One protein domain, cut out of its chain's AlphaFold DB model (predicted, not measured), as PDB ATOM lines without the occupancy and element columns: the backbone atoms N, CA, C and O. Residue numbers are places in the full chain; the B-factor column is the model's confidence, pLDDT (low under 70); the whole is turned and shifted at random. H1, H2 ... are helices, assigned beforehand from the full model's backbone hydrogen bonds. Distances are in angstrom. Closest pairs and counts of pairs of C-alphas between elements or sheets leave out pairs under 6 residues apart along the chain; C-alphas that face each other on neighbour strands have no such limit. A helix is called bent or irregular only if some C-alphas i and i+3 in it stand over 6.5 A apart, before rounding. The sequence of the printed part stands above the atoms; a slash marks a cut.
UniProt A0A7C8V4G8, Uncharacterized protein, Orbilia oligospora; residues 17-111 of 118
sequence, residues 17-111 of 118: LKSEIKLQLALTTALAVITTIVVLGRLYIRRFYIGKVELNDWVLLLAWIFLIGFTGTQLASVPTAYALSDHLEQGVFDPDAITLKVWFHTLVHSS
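AT A GLANCE: This is residues 17 to 111 of the 118 residues of an uncharacterized protein of Orbilia oligospora (UniProt A0A7C8V4G8). The model is a long helical hairpin, H1 and the bent helix H2 side by side and running opposite ways, with a shorter third helix, H3, that folds back beside the arm H2b after a tight link. The three make a flat zigzag, with H2 between H1 and H3; H3 comes close to the arm H2b alone, and residues 106 to 111, of which 106 to 110 belong to H3, stick out free. The printed part has 95 residues with three named helices, in the order H1, H2, H3, and no named strand; its class is all helix. It is extended, with a radius of gyration of the C-alphas of 19.2 A and spans of 61 by 33 by 14 A.

IN THESE COORDINATES: Begin with the longest helix, H2, at residues 55 to 89. By its hydrogen bonds it was assigned as one helix, but it is bent: the C-alphas of residues 76 and 79 are 6.9 A apart. Find C-alpha 55 at (50.792, 8.662, -30.829); from there the arm H2a runs through residues 55 to 76, 31.9 A long. The arm H2b takes residues 79 to 89, 15.2 A long. Look before them for H1, residues 17 to 50, which starts at C-alpha 17 at (30.679, 44.048, -42.346) and is 48.1 A long. H1 is neither bent nor irregular, but only just: C-alphas 47 and 50 are 6.1 A apart. H3, residues 95 to 110, is 22.7 A long and ends at C-alpha 110 at (59.757, 39.377, -42.226).

HOW THE PARTS SIT: Start at the bend, where H2a and H2b stand at a steep tilt of 36 degrees, only just beyond shallow. H1 and H2a form a helical hairpin: they touch, at a shallow tilt of 24 degrees, opposite ways, and their closest C-alphas are those of Thr 29 and Thr 71, 6.7 A apart. H1 touches H2b with residues 17 to 21 alone, and there the C-alphas of Lys 18 and Tyr 82 are the closest, at 7.1 A. H2b and H3 are close but not clearly touching, with the C-alphas of Leu 84 and Ile 98 closest at 7.3 A; they run opposite ways at a shallow tilt of 13 degrees. H3 is apart from H1 and from H2a. In H1, H2a, H2b and H3 every backbone O i to N i+4 pair is within hydrogen-bond range.

THE WHOLE: The two C-alphas farthest apart are those of Gly 51 and Gly 91, at 61.4 A. The printed part has no cut, and both links, H1 to H2 and H2 to H3, are tight. Residues 47 to 52 stand free, of which 47 to 50 belong to H1; so do residues 106 to 111, of which 106 to 110 belong to H3. The mean pLDDT of the printed part is 73.6; look for values under 70 at residues 17 to 19 and 81 to 111, with a mean of 47 in H3.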
ATOM      1  N   LEU A  17      29.359  44.654 -42.121       60.78
ATOM      2  CA  LEU A  17      30.679  44.048 -42.346       60.78
ATOM      3  C   LEU A  17      31.574  44.097 -41.093       60.78
ATOM      4  O   LEU A  17      32.174  43.097 -40.701       60.78
ATOM      5  N   LYS A  18      31.608  45.241 -40.394       62.69
ATOM      6  CA  LYS A  18      32.360  45.392 -39.132       62.69
ATOM      7  C   LYS A  18      31.786  44.508 -38.022       62.69
ATOM      8  O   LYS A  18      32.549  43.957 -37.226       62.69
ATOM      9  N   SER A  19      30.459  44.373 -37.942       68.81
ATOM     10  CA  SER A  19      29.822  43.497 -36.950       68.81
ATOM     11  C   SER A  19      30.061  42.012 -37.228       68.81
ATOM     12  O   SER A  19      30.293  41.257 -36.285       68.81
ATOM     13  N   GLU A  20      30.088  41.601 -38.496       75.94
ATOM     14  CA  GLU A  20      30.380  40.223 -38.891       75.94
ATOM     15  C   GLU A  20      31.829  39.841 -38.581       75.94
ATOM     16  O   GLU A  20      32.057  38.779 -38.005       75.94
ATOM     17  N   ILE A  21      32.796  40.728 -38.846       73.38
ATOM     18  CA  ILE A  21      34.209  40.505 -38.486       73.38
ATOM     19  C   ILE A  21      34.359  40.327 -36.968       73.38
ATOM     20  O   ILE A  21      35.030  39.401 -36.511       73.38
ATOM     21  N   LYS A  22      33.698  41.173 -36.165       76.81
ATOM     22  CA  LYS A  22      33.704  41.055 -34.695       76.81
ATOM     23  C   LYS A  22      33.096  39.740 -34.221       76.81
ATOM     24  O   LYS A  22      33.656  39.099 -33.332       76.81
ATOM     25  N   LEU A  23      31.969  39.342 -34.807       83.75
ATOM     26  CA  LEU A  23      31.280  38.106 -34.455       83.75
ATOM     27  C   LEU A  23      32.124  36.876 -34.815       83.75
ATOM     28  O   LEU A  23      32.313  36.000 -33.972       83.75
ATOM     29  N   GLN A  24      32.684  36.832 -36.025       84.00
ATOM     30  CA  GLN A  24      33.562  35.747 -36.469       84.00
ATOM     31  C   GLN A  24      34.813  35.644 -35.595       84.00
ATOM     32  O   GLN A  24      35.213  34.540 -35.214       84.00
ATOM     33  N   LEU A  25      35.400  36.781 -35.214       84.25
ATOM     34  CA  LEU A  25      36.554  36.806 -34.325       84.25
ATOM     35  C   LEU A  25      36.213  36.275 -32.930       84.25
ATOM     36  O   LEU A  25      36.955  35.452 -32.386       84.25
ATOM     37  N   ALA A  26      35.087  36.710 -32.361       84.00
ATOM     38  CA  ALA A  26      34.621  36.246 -31.059       84.00
ATOM     39  C   ALA A  26      34.362  34.732 -31.065       84.00
ATOM     40  O   ALA A  26      34.835  34.026 -30.174       84.00
ATOM     41  N   LEU A  27      33.687  34.222 -32.100       87.94
ATOM     42  CA  LEU A  27      33.412  32.792 -32.263       87.94
ATOM     43  C   LEU A  27      34.699  31.974 -32.412       87.94
ATOM     44  O   LEU A  27      34.871  30.974 -31.717       87.94
ATOM     45  N   THR A  28      35.624  32.417 -33.266       86.75
ATOM     46  CA  THR A  28      36.904  31.723 -33.494       86.75
ATOM     47  C   THR A  28      37.734  31.673 -32.212       86.75
ATOM     48  O   THR A  28      38.265  30.624 -31.850       86.75
ATOM     49  N   THR A  29      37.783  32.784 -31.476       87.50
ATOM     50  CA  THR A  29      38.512  32.868 -30.204       87.50
ATOM     51  C   THR A  29      37.880  31.963 -29.147       87.50
ATOM     52  O   THR A  29      38.588  31.205 -28.485       87.50
ATOM     53  N   ALA A  30      36.550  31.979 -29.014       89.75
ATOM     54  CA  ALA A  30      35.840  31.117 -28.073       89.75
ATOM     55  C   ALA A  30      36.088  29.629 -28.369       89.75
ATOM     56  O   ALA A  30      36.385  28.854 -27.458       89.75
ATOM     57  N   LEU A  31      36.048  29.236 -29.645       89.38
ATOM     58  CA  LEU A  31      36.296  27.858 -30.061       89.38
ATOM     59  C   LEU A  31      37.740  27.420 -29.769       89.38
ATOM     60  O   LEU A  31      37.967  26.304 -29.290       89.38
ATOM     61  N   ALA A  32      38.714  28.305 -29.998       90.06
ATOM     62  CA  ALA A  32      40.119  28.050 -29.690       90.06
ATOM     63  C   ALA A  32      40.353  27.860 -28.181       90.06
ATOM     64  O   ALA A  32      41.088  26.953 -27.775       90.06
ATOM     65  N   VAL A  33      39.685  28.658 -27.340       91.44
ATOM     66  CA  VAL A  33      39.751  28.530 -25.875       91.44
ATOM     67  C   VAL A  33      39.160  27.199 -25.415       91.44
ATOM     68  O   VAL A  33      39.823  26.462 -24.685       91.44
ATOM     69  N   ILE A  34      37.958  26.847 -25.881       91.69
ATOM     70  CA  ILE A  34      37.309  25.571 -25.536       91.69
ATOM     71  C   ILE A  34      38.204  24.399 -25.940       91.69
ATOM     72  O   ILE A  34      38.473  23.506 -25.135       91.69
ATOM     73  N   THR A  35      38.725  24.428 -27.166       90.25
ATOM     74  CA  THR A  35      39.606  23.368 -27.667       90.25
ATOM     75  C   THR A  35      40.885  23.266 -26.838       90.25
ATOM     76  O   THR A  35      41.323  22.164 -26.519       90.25
ATOM     77  N   THR A  36      41.452  24.397 -26.413       91.00
ATOM     78  CA  THR A  36      42.627  24.423 -25.531       91.00
ATOM     79  C   THR A  36      42.346  23.761 -24.189       91.00
ATOM     80  O   THR A  36      43.139  22.934 -23.742       91.00
ATOM     81  N   ILE A  37      41.201  24.053 -23.570       92.56
ATOM     82  CA  ILE A  37      40.796  23.422 -22.306       92.56
ATOM     83  C   ILE A  37      40.650  21.905 -22.485       92.56
ATOM     84  O   ILE A  37      41.156  21.141 -21.664       92.56
ATOM     85  N   VAL A  38      40.015  21.456 -23.570       90.94
ATOM     86  CA  VAL A  38      39.818  20.024 -23.851       90.94
ATOM     87  C   VAL A  38      41.151  19.305 -24.075       90.94
ATOM     88  O   VAL A  38      41.373  18.237 -23.501       90.94
ATOM     89  N   VAL A  39      42.052  19.879 -24.876       89.75
ATOM     90  CA  VAL A  39      43.361  19.276 -25.173       89.75
ATOM     91  C   VAL A  39      44.224  19.218 -23.916       89.75
ATOM     92  O   VAL A  39      44.728  18.146 -23.576       89.75
ATOM     93  N   LEU A  40      44.345  20.323 -23.175       89.00
ATOM     94  CA  LEU A  40      45.123  20.359 -21.934       89.00
ATOM     95  C   LEU A  40      44.526  19.446 -20.861       89.00
ATOM     96  O   LEU A  40      45.270  18.718 -20.206       89.00
ATOM     97  N   GLY A  41      43.200  19.425 -20.716       90.00
ATOM     98  CA  GLY A  41      42.504  18.533 -19.790       90.00
ATOM     99  C   GLY A  41      42.760  17.062 -20.114       90.00
ATOM    100  O   GLY A  41      43.114  16.281 -19.230       90.00
ATOM    101  N   ARG A  42      42.677  16.683 -21.395       87.12
ATOM    102  CA  ARG A  42      42.975  15.316 -21.841       87.12
ATOM    103  C   ARG A  42      44.434  14.938 -21.584       87.12
ATOM    104  O   ARG A  42      44.687  13.845 -21.077       87.12
ATOM    105  N   LEU A  43      45.383  15.819 -21.895       86.62
ATOM    106  CA  LEU A  43      46.808  15.578 -21.644       86.62
ATOM    107  C   LEU A  43      47.114  15.480 -20.147       86.62
ATOM    108  O   LEU A  43      47.899  14.625 -19.742       86.62
ATOM    109  N   TYR A  44      46.469  16.311 -19.325       85.56
ATOM    110  CA  TYR A  44      46.594  16.269 -17.871       85.56
ATOM    111  C   TYR A  44      46.116  14.924 -17.316       85.56
ATOM    112  O   TYR A  44      46.864  14.249 -16.607       85.56
ATOM    113  N   ILE A  45      44.915  14.484 -17.711       85.44
ATOM    114  CA  ILE A  45      44.367  13.188 -17.295       85.44
ATOM    115  C   ILE A  45      45.292  12.051 -17.750       85.44
ATOM    116  O   ILE A  45      45.644  11.180 -16.960       85.44
ATOM    117  N   ARG A  46      45.751  12.061 -19.004       82.44
ATOM    118  CA  ARG A  46      46.637  11.001 -19.512       82.44
ATOM    119  C   ARG A  46      47.982  10.962 -18.790       82.44
ATOM    120  O   ARG A  46      48.448   9.877 -18.440       82.44
ATOM    121  N   ARG A  47      48.582  12.120 -18.505       79.00
ATOM    122  CA  ARG A  47      49.862  12.204 -17.791       79.00
ATOM    123  C   ARG A  47      49.770  11.673 -16.360       79.00
ATOM    124  O   ARG A  47      50.688  10.979 -15.939       79.00
ATOM    125  N   PHE A  48      48.690  11.975 -15.639       77.88
ATOM    126  CA  PHE A  48      48.547  11.587 -14.231       77.88
ATOM    127  C   PHE A  48      47.925  10.201 -14.018       77.88
ATOM    128  O   PHE A  48      48.350   9.498 -13.106       77.88
ATOM    129  N   TYR A  49      46.956   9.787 -14.840       75.56
ATOM    130  CA  TYR A  49      46.217   8.535 -14.621       75.56
ATOM    131  C   TYR A  49      46.731   7.352 -15.450       75.56
ATOM    132  O   TYR A  49      46.614   6.214 -15.008       75.56
ATOM    133  N   ILE A  50      47.284   7.594 -16.643       76.81
ATOM    134  CA  ILE A  50      47.698   6.524 -17.574       76.81
ATOM    135  C   ILE A  50      49.228   6.406 -17.644       76.81
ATOM    136  O   ILE A  50      49.760   5.322 -17.886       76.81
ATOM    137  N   GLY A  51      49.954   7.510 -17.429       74.44
ATOM    138  CA  GLY A  51      51.422   7.542 -17.384       74.44
ATOM    139  C   GLY A  51      52.110   7.275 -18.730       74.44
ATOM    140  O   GLY A  51      53.334   7.170 -18.785       74.44
ATOM    141  N   LYS A  52      51.347   7.165 -19.822       77.31
ATOM    142  CA  LYS A  52      51.844   6.923 -21.180       77.31
ATOM    143  C   LYS A  52      51.168   7.886 -22.148       77.31
ATOM    144  O   LYS A  52      49.948   8.023 -22.136       77.31
ATOM    145  N   VAL A  53      51.980   8.548 -22.969       78.69
ATOM    146  CA  VAL A  53      51.519   9.412 -24.063       78.69
ATOM    147  C   VAL A  53      51.432   8.556 -25.318       78.69
ATOM    148  O   VAL A  53      52.416   7.922 -25.703       78.69
ATOM    149  N   GLU A  54      50.262   8.510 -25.941       83.06
ATOM    150  CA  GLU A  54      50.063   7.755 -27.178       83.06
ATOM    151  C   GLU A  54      50.390   8.612 -28.401       83.06
ATOM    152  O   GLU A  54      50.351   9.841 -28.356       83.06
ATOM    153  N   LEU A  55      50.622   7.967 -29.548       84.44
ATOM    154  CA  LEU A  55      50.792   8.662 -30.829       84.44
ATOM    155  C   LEU A  55      49.599   9.586 -31.154       84.44
ATOM    156  O   LEU A  55      49.782  10.662 -31.712       84.44
ATOM    157  N   ASN A  56      48.391   9.212 -30.724       85.81
ATOM    158  CA  ASN A  56      47.188  10.036 -30.859       85.81
ATOM    159  C   ASN A  56      47.282  11.371 -30.088       85.81
ATOM    160  O   ASN A  56      46.791  12.389 -30.561       85.81
ATOM    161  N   ASP A  57      47.945  11.400 -28.928       85.44
ATOM    162  CA  ASP A  57      48.131  12.643 -28.166       85.44
ATOM    163  C   ASP A  57      49.126  13.579 -28.840       85.44
ATOM    164  O   ASP A  57      48.956  14.795 -28.795       85.44
ATOM    165  N   TRP A  58      50.144  13.018 -29.494       85.81
ATOM    166  CA  TRP A  58      51.099  13.790 -30.284       85.81
ATOM    167  C   TRP A  58      50.433  14.435 -31.498       85.81
ATOM    168  O   TRP A  58      50.631  15.622 -31.747       85.81
ATOM    169  N   VAL A  59      49.591  13.683 -32.213       89.62
ATOM    170  CA  VAL A  59      48.793  14.220 -33.327       89.62
ATOM    171  C   VAL A  59      47.830  15.304 -32.831       89.62
ATOM    172  O   VAL A  59      47.720  16.358 -33.457       89.62
ATOM    173  N   LEU A  60      47.188  15.093 -31.678       89.00
ATOM    174  CA  LEU A  60      46.308  16.081 -31.056       89.00
ATOM    175  C   LEU A  60      47.057  17.369 -30.672       89.00
ATOM    176  O   LEU A  60      46.549  18.463 -30.912       89.00
ATOM    177  N   LEU A  61      48.264  17.251 -30.114       88.69
ATOM    178  CA  LEU A  61      49.132  18.387 -29.783       88.69
ATOM    179  C   LEU A  61      49.520  19.190 -31.023       88.69
ATOM    180  O   LEU A  61      49.442  20.417 -31.003       88.69
ATOM    181  N   LEU A  62      49.898  18.511 -32.109       91.38
ATOM    182  CA  LEU A  62      50.216  19.171 -33.375       91.38
ATOM    183  C   LEU A  62      48.997  19.910 -33.935       91.38
ATOM    184  O   LEU A  62      49.102  21.087 -34.275       91.38
ATOM    185  N   ALA A  63      47.831  19.261 -33.967       90.19
ATOM    186  CA  ALA A  63      46.587  19.890 -34.408       90.19
ATOM    187  C   ALA A  63      46.224  21.118 -33.553       90.19
ATOM    188  O   ALA A  63      45.806  22.147 -34.086       90.19
ATOM    189  N   TRP A  64      46.439  21.045 -32.238       91.81
ATOM    190  CA  TRP A  64      46.225  22.168 -31.325       91.81
ATOM    191  C   TRP A  64      47.180  23.341 -31.591       91.81
ATOM    192  O   TRP A  64      46.739  24.491 -31.611       91.81
ATOM    193  N   ILE A  65      48.459  23.075 -31.872       91.62
ATOM    194  CA  ILE A  65      49.428  24.117 -32.250       91.62
ATOM    195  C   ILE A  65      48.995  24.809 -33.550       91.62
ATOM    196  O   ILE A  65      49.002  26.040 -33.614       91.62
ATOM    197  N   PHE A  66      48.565  24.046 -34.560       91.56
ATOM    198  CA  PHE A  66      48.034  24.618 -35.803       91.56
ATOM    199  C   PHE A  66      46.801  25.491 -35.557       91.56
ATOM    200  O   PHE A  66      46.698  26.573 -36.131       91.56
ATOM    201  N   LEU A  67      45.895  25.068 -34.672       90.25
ATOM    202  CA  LEU A  67      44.713  25.848 -34.308       90.25
ATOM    203  C   LEU A  67      45.078  27.179 -33.632       90.25
ATOM    204  O   LEU A  67      44.483  28.211 -33.954       90.25
ATOM    205  N   ILE A  68      46.062  27.184 -32.727       89.44
ATOM    206  CA  ILE A  68      46.561  28.422 -32.109       89.44
ATOM    207  C   ILE A  68      47.187  29.329 -33.166       89.44
ATOM    208  O   ILE A  68      46.875  30.517 -33.198       89.44
ATOM    209  N   GLY A  69      48.023  28.774 -34.047       88.50
ATOM    210  CA  GLY A  69      48.633  29.522 -35.147       88.50
ATOM    211  C   GLY A  69      47.581  30.172 -36.044       88.50
ATOM    212  O   GLY A  69      47.628  31.378 -36.279       88.50
ATOM    213  N   PHE A  70      46.571  29.405 -36.457       87.56
ATOM    214  CA  PHE A  70      45.441  29.904 -37.239       87.56
ATOM    215  C   PHE A  70      44.690  31.026 -36.507       87.56
ATOM    216  O   PHE A  70      44.482  32.104 -37.063       87.56
ATOM    217  N   THR A  71      44.354  30.828 -35.232       87.69
ATOM    218  CA  THR A  71      43.657  31.844 -34.423       87.69
ATOM    219  C   THR A  71      44.493  33.121 -34.281       87.69
ATOM    220  O   THR A  71      43.964  34.228 -34.395       87.69
ATOM    221  N   GLY A  72      45.811  32.986 -34.107       84.19
ATOM    222  CA  GLY A  72      46.750  34.106 -34.071       84.19
ATOM    223  C   GLY A  72      46.798  34.880 -35.388       84.19
ATOM    224  O   GLY A  72      46.749  36.109 -35.374       84.19
ATOM    225  N   THR A  73      46.814  34.185 -36.529       85.88
ATOM    226  CA  THR A  73      46.760  34.845 -37.846       85.88
ATOM    227  C   THR A  73      45.449  35.595 -38.067       85.88
ATOM    228  O   THR A  73      45.472  36.715 -38.576       85.88
ATOM    229  N   GLN A  74      44.322  35.041 -37.607       83.06
ATOM    230  CA  GLN A  74      43.032  35.725 -37.665       83.06
ATOM    231  C   GLN A  74      43.068  37.014 -36.841       83.06
ATOM    232  O   GLN A  74      42.770  38.078 -37.376       83.06
ATOM    233  N   LEU A  75      43.537  36.959 -35.590       80.12
ATOM    234  CA  LEU A  75      43.687  38.141 -34.727       80.12
ATOM    235  C   LEU A  75      44.605  39.211 -35.338       80.12
ATOM    236  O   LEU A  75      44.291  40.397 -35.266       80.12
ATOM    237  N   ALA A  76      45.708  38.807 -35.973       79.19
ATOM    238  CA  ALA A  76      46.635  39.728 -36.631       79.19
ATOM    239  C   ALA A  76      46.049  40.380 -37.897       79.19
ATOM    240  O   ALA A  76      46.455  41.483 -38.254       79.19
ATOM    241  N   SER A  77      45.093  39.726 -38.564       75.62
ATOM    242  CA  SER A  77      44.432  40.245 -39.773       75.62
ATOM    243  C   SER A  77      43.306  41.250 -39.489       75.62
ATOM    244  O   SER A  77      42.914  42.022 -40.365       75.62
ATOM    245  N   VAL A  78      42.808  41.290 -38.251       77.06
ATOM    246  CA  VAL A  78      41.687  42.143 -37.825       77.06
ATOM    247  C   VAL A  78      41.941  43.646 -38.050       77.06
ATOM    248  O   VAL A  78      41.061  44.307 -38.603       77.06
ATOM    249  N   PRO A  79      43.113  44.224 -37.708       72.06
ATOM    250  CA  PRO A  79      43.413  45.630 -37.995       72.06
ATOM    251  C   PRO A  79      43.385  45.950 -39.493       72.06
ATOM    252  O   PRO A  79      42.916  47.016 -39.887       72.06
ATOM    253  N   THR A  80      43.850  45.022 -40.333       70.44
ATOM    254  CA  THR A  80      43.821  45.162 -41.794       70.44
ATOM    255  C   THR A  80      42.387  45.157 -42.318       70.44
ATOM    256  O   THR A  80      42.046  45.986 -43.159       70.44
ATOM    257  N   ALA A  81      41.532  44.283 -41.781       66.88
ATOM    258  CA  ALA A  81      40.116  44.227 -42.136       66.88
ATOM    259  C   ALA A  81      39.359  45.503 -41.724       66.88
ATOM    260  O   ALA A  81      38.532  46.004 -42.487       66.88
ATOM    261  N   TYR A  82      39.679  46.083 -40.560       67.44
ATOM    262  CA  TYR A  82      39.113  47.373 -40.154       67.44
ATOM    263  C   TYR A  82      39.601  48.528 -41.022       67.44
ATOM    264  O   TYR A  82      38.777  49.309 -41.485       67.44
ATOM    265  N   ALA A  83      40.904  48.603 -41.309       66.31
ATOM    266  CA  ALA A  83      41.452  49.637 -42.184       66.31
ATOM    267  C   ALA A  83      40.810  49.590 -43.580       66.31
ATOM    268  O   ALA A  83      40.441  50.626 -44.125       66.31
ATOM    269  N   LEU A  84      40.615  48.388 -44.134       64.06
ATOM    270  CA  LEU A  84      39.907  48.197 -45.399       64.06
ATOM    271  C   LEU A  84      38.455  48.694 -45.320       64.06
ATOM    272  O   LEU A  84      37.990  49.384 -46.227       64.06
ATOM    273  N   SER A  85      37.753  48.377 -44.231       63.03
ATOM    274  CA  SER A  85      36.382  48.842 -44.015       63.03
ATOM    275  C   SER A  85      36.289  50.365 -43.870       63.03
ATOM    276  O   SER A  85      35.325  50.947 -44.359       63.03
ATOM    277  N   ASP A  86      37.264  51.008 -43.227       64.38
ATOM    278  CA  ASP A  86      37.298  52.464 -43.050       64.38
ATOM    279  C   ASP A  86      37.610  53.189 -44.371       64.38
ATOM    280  O   ASP A  86      36.993  54.207 -44.679       64.38
ATOM    281  N   HIS A  87      38.513  52.643 -45.197       61.81
ATOM    282  CA  HIS A  87      38.800  53.176 -46.537       61.81
ATOM    283  C   HIS A  87      37.588  53.074 -47.479       61.81
ATOM    284  O   HIS A  87      37.305  54.002 -48.238       61.81
ATOM    285  N   LEU A  88      36.830  51.978 -47.377       60.41
ATOM    286  CA  LEU A  88      35.560  51.789 -48.080       60.41
ATOM    287  C   LEU A  88      34.479  52.783 -47.635       60.41
ATOM    288  O   LEU A  88      33.779  53.338 -48.480       60.41
ATOM    289  N   GLU A  89      34.343  53.037 -46.331       57.53
ATOM    290  CA  GLU A  89      33.394  54.032 -45.802       57.53
ATOM    291  C   GLU A  89      33.737  55.464 -46.237       57.53
ATOM    292  O   GLU A  89      32.838  56.286 -46.418       57.53
ATOM    293  N   GLN A  90      35.020  55.763 -46.451       57.84
ATOM    294  CA  GLN A  90      35.491  57.067 -46.928       57.84
ATOM    295  C   GLN A  90      35.328  57.263 -48.443       57.84
ATOM    296  O   GLN A  90      35.613  58.350 -48.948       57.84
ATOM    297  N   GLY A  91      34.870  56.246 -49.181       51.38
ATOM    298  CA  GLY A  91      34.631  56.346 -50.620       51.38
ATOM    299  C   GLY A  91      35.902  56.486 -51.471       51.38
ATOM    300  O   GLY A  91      35.806  56.741 -52.671       51.38
ATOM    301  N   VAL A  92      37.084  56.321 -50.874       51.56
ATOM    302  CA  VAL A  92      38.379  56.321 -51.562       51.56
ATOM    303  C   VAL A  92      38.805  54.868 -51.713       51.56
ATOM    304  O   VAL A  92      39.500  54.312 -50.865       51.56
ATOM    305  N   PHE A  93      38.335  54.217 -52.777       52.62
ATOM    306  CA  PHE A  93      38.797  52.875 -53.112       52.62
ATOM    307  C   PHE A  93      40.071  52.993 -53.950       52.62
ATOM    308  O   PHE A  93      40.008  53.120 -55.170       52.62
ATOM    309  N   ASP A  94      41.220  53.007 -53.273       51.84
ATOM    310  CA  ASP A  94      42.534  52.958 -53.912       51.84
ATOM    311  C   ASP A  94      43.143  51.550 -53.713       51.84
ATOM    312  O   ASP A  94      43.700  51.254 -52.646       51.84
ATOM    313  N   PRO A  95      42.967  50.629 -54.682       53.41
ATOM    314  CA  PRO A  95      43.403  49.235 -54.559       53.41
ATOM    315  C   PRO A  95      44.926  49.099 -54.409       53.41
ATOM    316  O   PRO A  95      45.408  48.131 -53.806       53.41
ATOM    317  N   ASP A  96      45.686  50.089 -54.873       51.66
ATOM    318  CA  ASP A  96      47.146  50.068 -54.833       51.66
ATOM    319  C   ASP A  96      47.675  50.409 -53.432       51.66
ATOM    320  O   ASP A  96      48.636  49.793 -52.963       51.66
ATOM    321  N   ALA A  97      46.999  51.296 -52.694       51.53
ATOM    322  CA  ALA A  97      47.384  51.681 -51.333       51.53
ATOM    323  C   ALA A  97      47.201  50.540 -50.313       51.53
ATOM    324  O   ALA A  97      48.038  50.344 -49.424       51.53
ATOM    325  N   ILE A  98      46.126  49.757 -50.447       51.81
ATOM    326  CA  ILE A  98      45.842  48.605 -49.576       51.81
ATOM    327  C   ILE A  98      46.843  47.479 -49.848       51.81
ATOM    328  O   ILE A  98      47.399  46.906 -48.907       51.81
ATOM    329  N   THR A  99      47.132  47.212 -51.122       49.84
ATOM    330  CA  THR A  99      48.094  46.180 -51.527       49.84
ATOM    331  C   THR A  99      49.501  46.520 -51.035       49.84
ATOM    332  O   THR A  99      50.161  45.658 -50.452       49.84
ATOM    333  N   LEU A 100      49.933  47.785 -51.150       47.22
ATOM    334  CA  LEU A 100      51.236  48.232 -50.647       47.22
ATOM    335  C   LEU A 100      51.333  48.148 -49.118       47.22
ATOM    336  O   LEU A 100      52.360  47.721 -48.594       47.22
ATOM    337  N   LYS A 101      50.278  48.526 -48.382       48.47
ATOM    338  CA  LYS A 101      50.286  48.520 -46.910       48.47
ATOM    339  C   LYS A 101      50.310  47.100 -46.342       48.47
ATOM    340  O   LYS A 101      51.020  46.854 -45.368       48.47
ATOM    341  N   VAL A 102      49.594  46.164 -46.970       53.00
ATOM    342  CA  VAL A 102      49.671  44.733 -46.636       53.00
ATOM    343  C   VAL A 102      51.075  44.204 -46.923       53.00
ATOM    344  O   VAL A 102      51.674  43.590 -46.044       53.00
ATOM    345  N   TRP A 103      51.657  44.531 -48.082       44.59
ATOM    346  CA  TRP A 103      53.019  44.110 -48.430       44.59
ATOM    347  C   TRP A 103      54.077  44.670 -47.468       44.59
ATOM    348  O   TRP A 103      54.934  43.924 -47.003       44.59
ATOM    349  N   PHE A 104      53.992  45.950 -47.096       46.16
ATOM    350  CA  PHE A 104      54.908  46.564 -46.129       46.16
ATOM    351  C   PHE A 104      54.763  45.968 -44.728       46.16
ATOM    352  O   PHE A 104      55.772  45.728 -44.072       46.16
ATOM    353  N   HIS A 105      53.546  45.674 -44.264       45.94
ATOM    354  CA  HIS A 105      53.361  45.054 -42.949       45.94
ATOM    355  C   HIS A 105      53.874  43.603 -42.926       45.94
ATOM    356  O   HIS A 105      54.462  43.175 -41.932       45.94
ATOM    357  N   THR A 106      53.725  42.863 -44.031       44.09
ATOM    358  CA  THR A 106      54.296  41.516 -44.200       44.09
ATOM    359  C   THR A 106      55.825  41.549 -44.316       44.09
ATOM    360  O   THR A 106      56.500  40.723 -43.703       44.09
ATOM    361  N   LEU A 107      56.398  42.527 -45.025       42.06
ATOM    362  CA  LEU A 107      57.849  42.688 -45.159       42.06
ATOM    363  C   LEU A 107      58.527  43.156 -43.867       42.06
ATOM    364  O   LEU A 107      59.573  42.622 -43.510       42.06
ATOM    365  N   VAL A 108      57.934  44.109 -43.142       42.31
ATOM    366  CA  VAL A 108      58.496  44.632 -41.884       42.31
ATOM    367  C   VAL A 108      58.464  43.571 -40.776       42.31
ATOM    368  O   VAL A 108      59.362  43.529 -39.938       42.31
ATOM    369  N   HIS A 109      57.485  42.659 -40.785       36.38
ATOM    370  CA  HIS A 109      57.509  41.489 -39.897       36.38
ATOM    371  C   HIS A 109      58.477  40.391 -40.369       36.38
ATOM    372  O   HIS A 109      59.015  39.660 -39.540       36.38
ATOM    373  N   SER A 110      58.754  40.297 -41.674       37.06
ATOM    374  CA  SER A 110      59.757  39.377 -42.226       37.06
ATOM    375  C   SER A 110      61.203  39.845 -42.011       37.06
ATOM    376  O   SER A 110      62.118  39.030 -42.126       37.06
ATOM    377  N   SER A 111      61.443  41.126 -41.712       38.22
ATOM    378  CA  SER A 111      62.789  41.691 -41.554       38.22
ATOM    379  C   SER A 111      63.320  41.691 -40.119       38.22
ATOM    380  O   SER A 111      64.345  42.319 -39.867       38.22
TER     381      SER A 111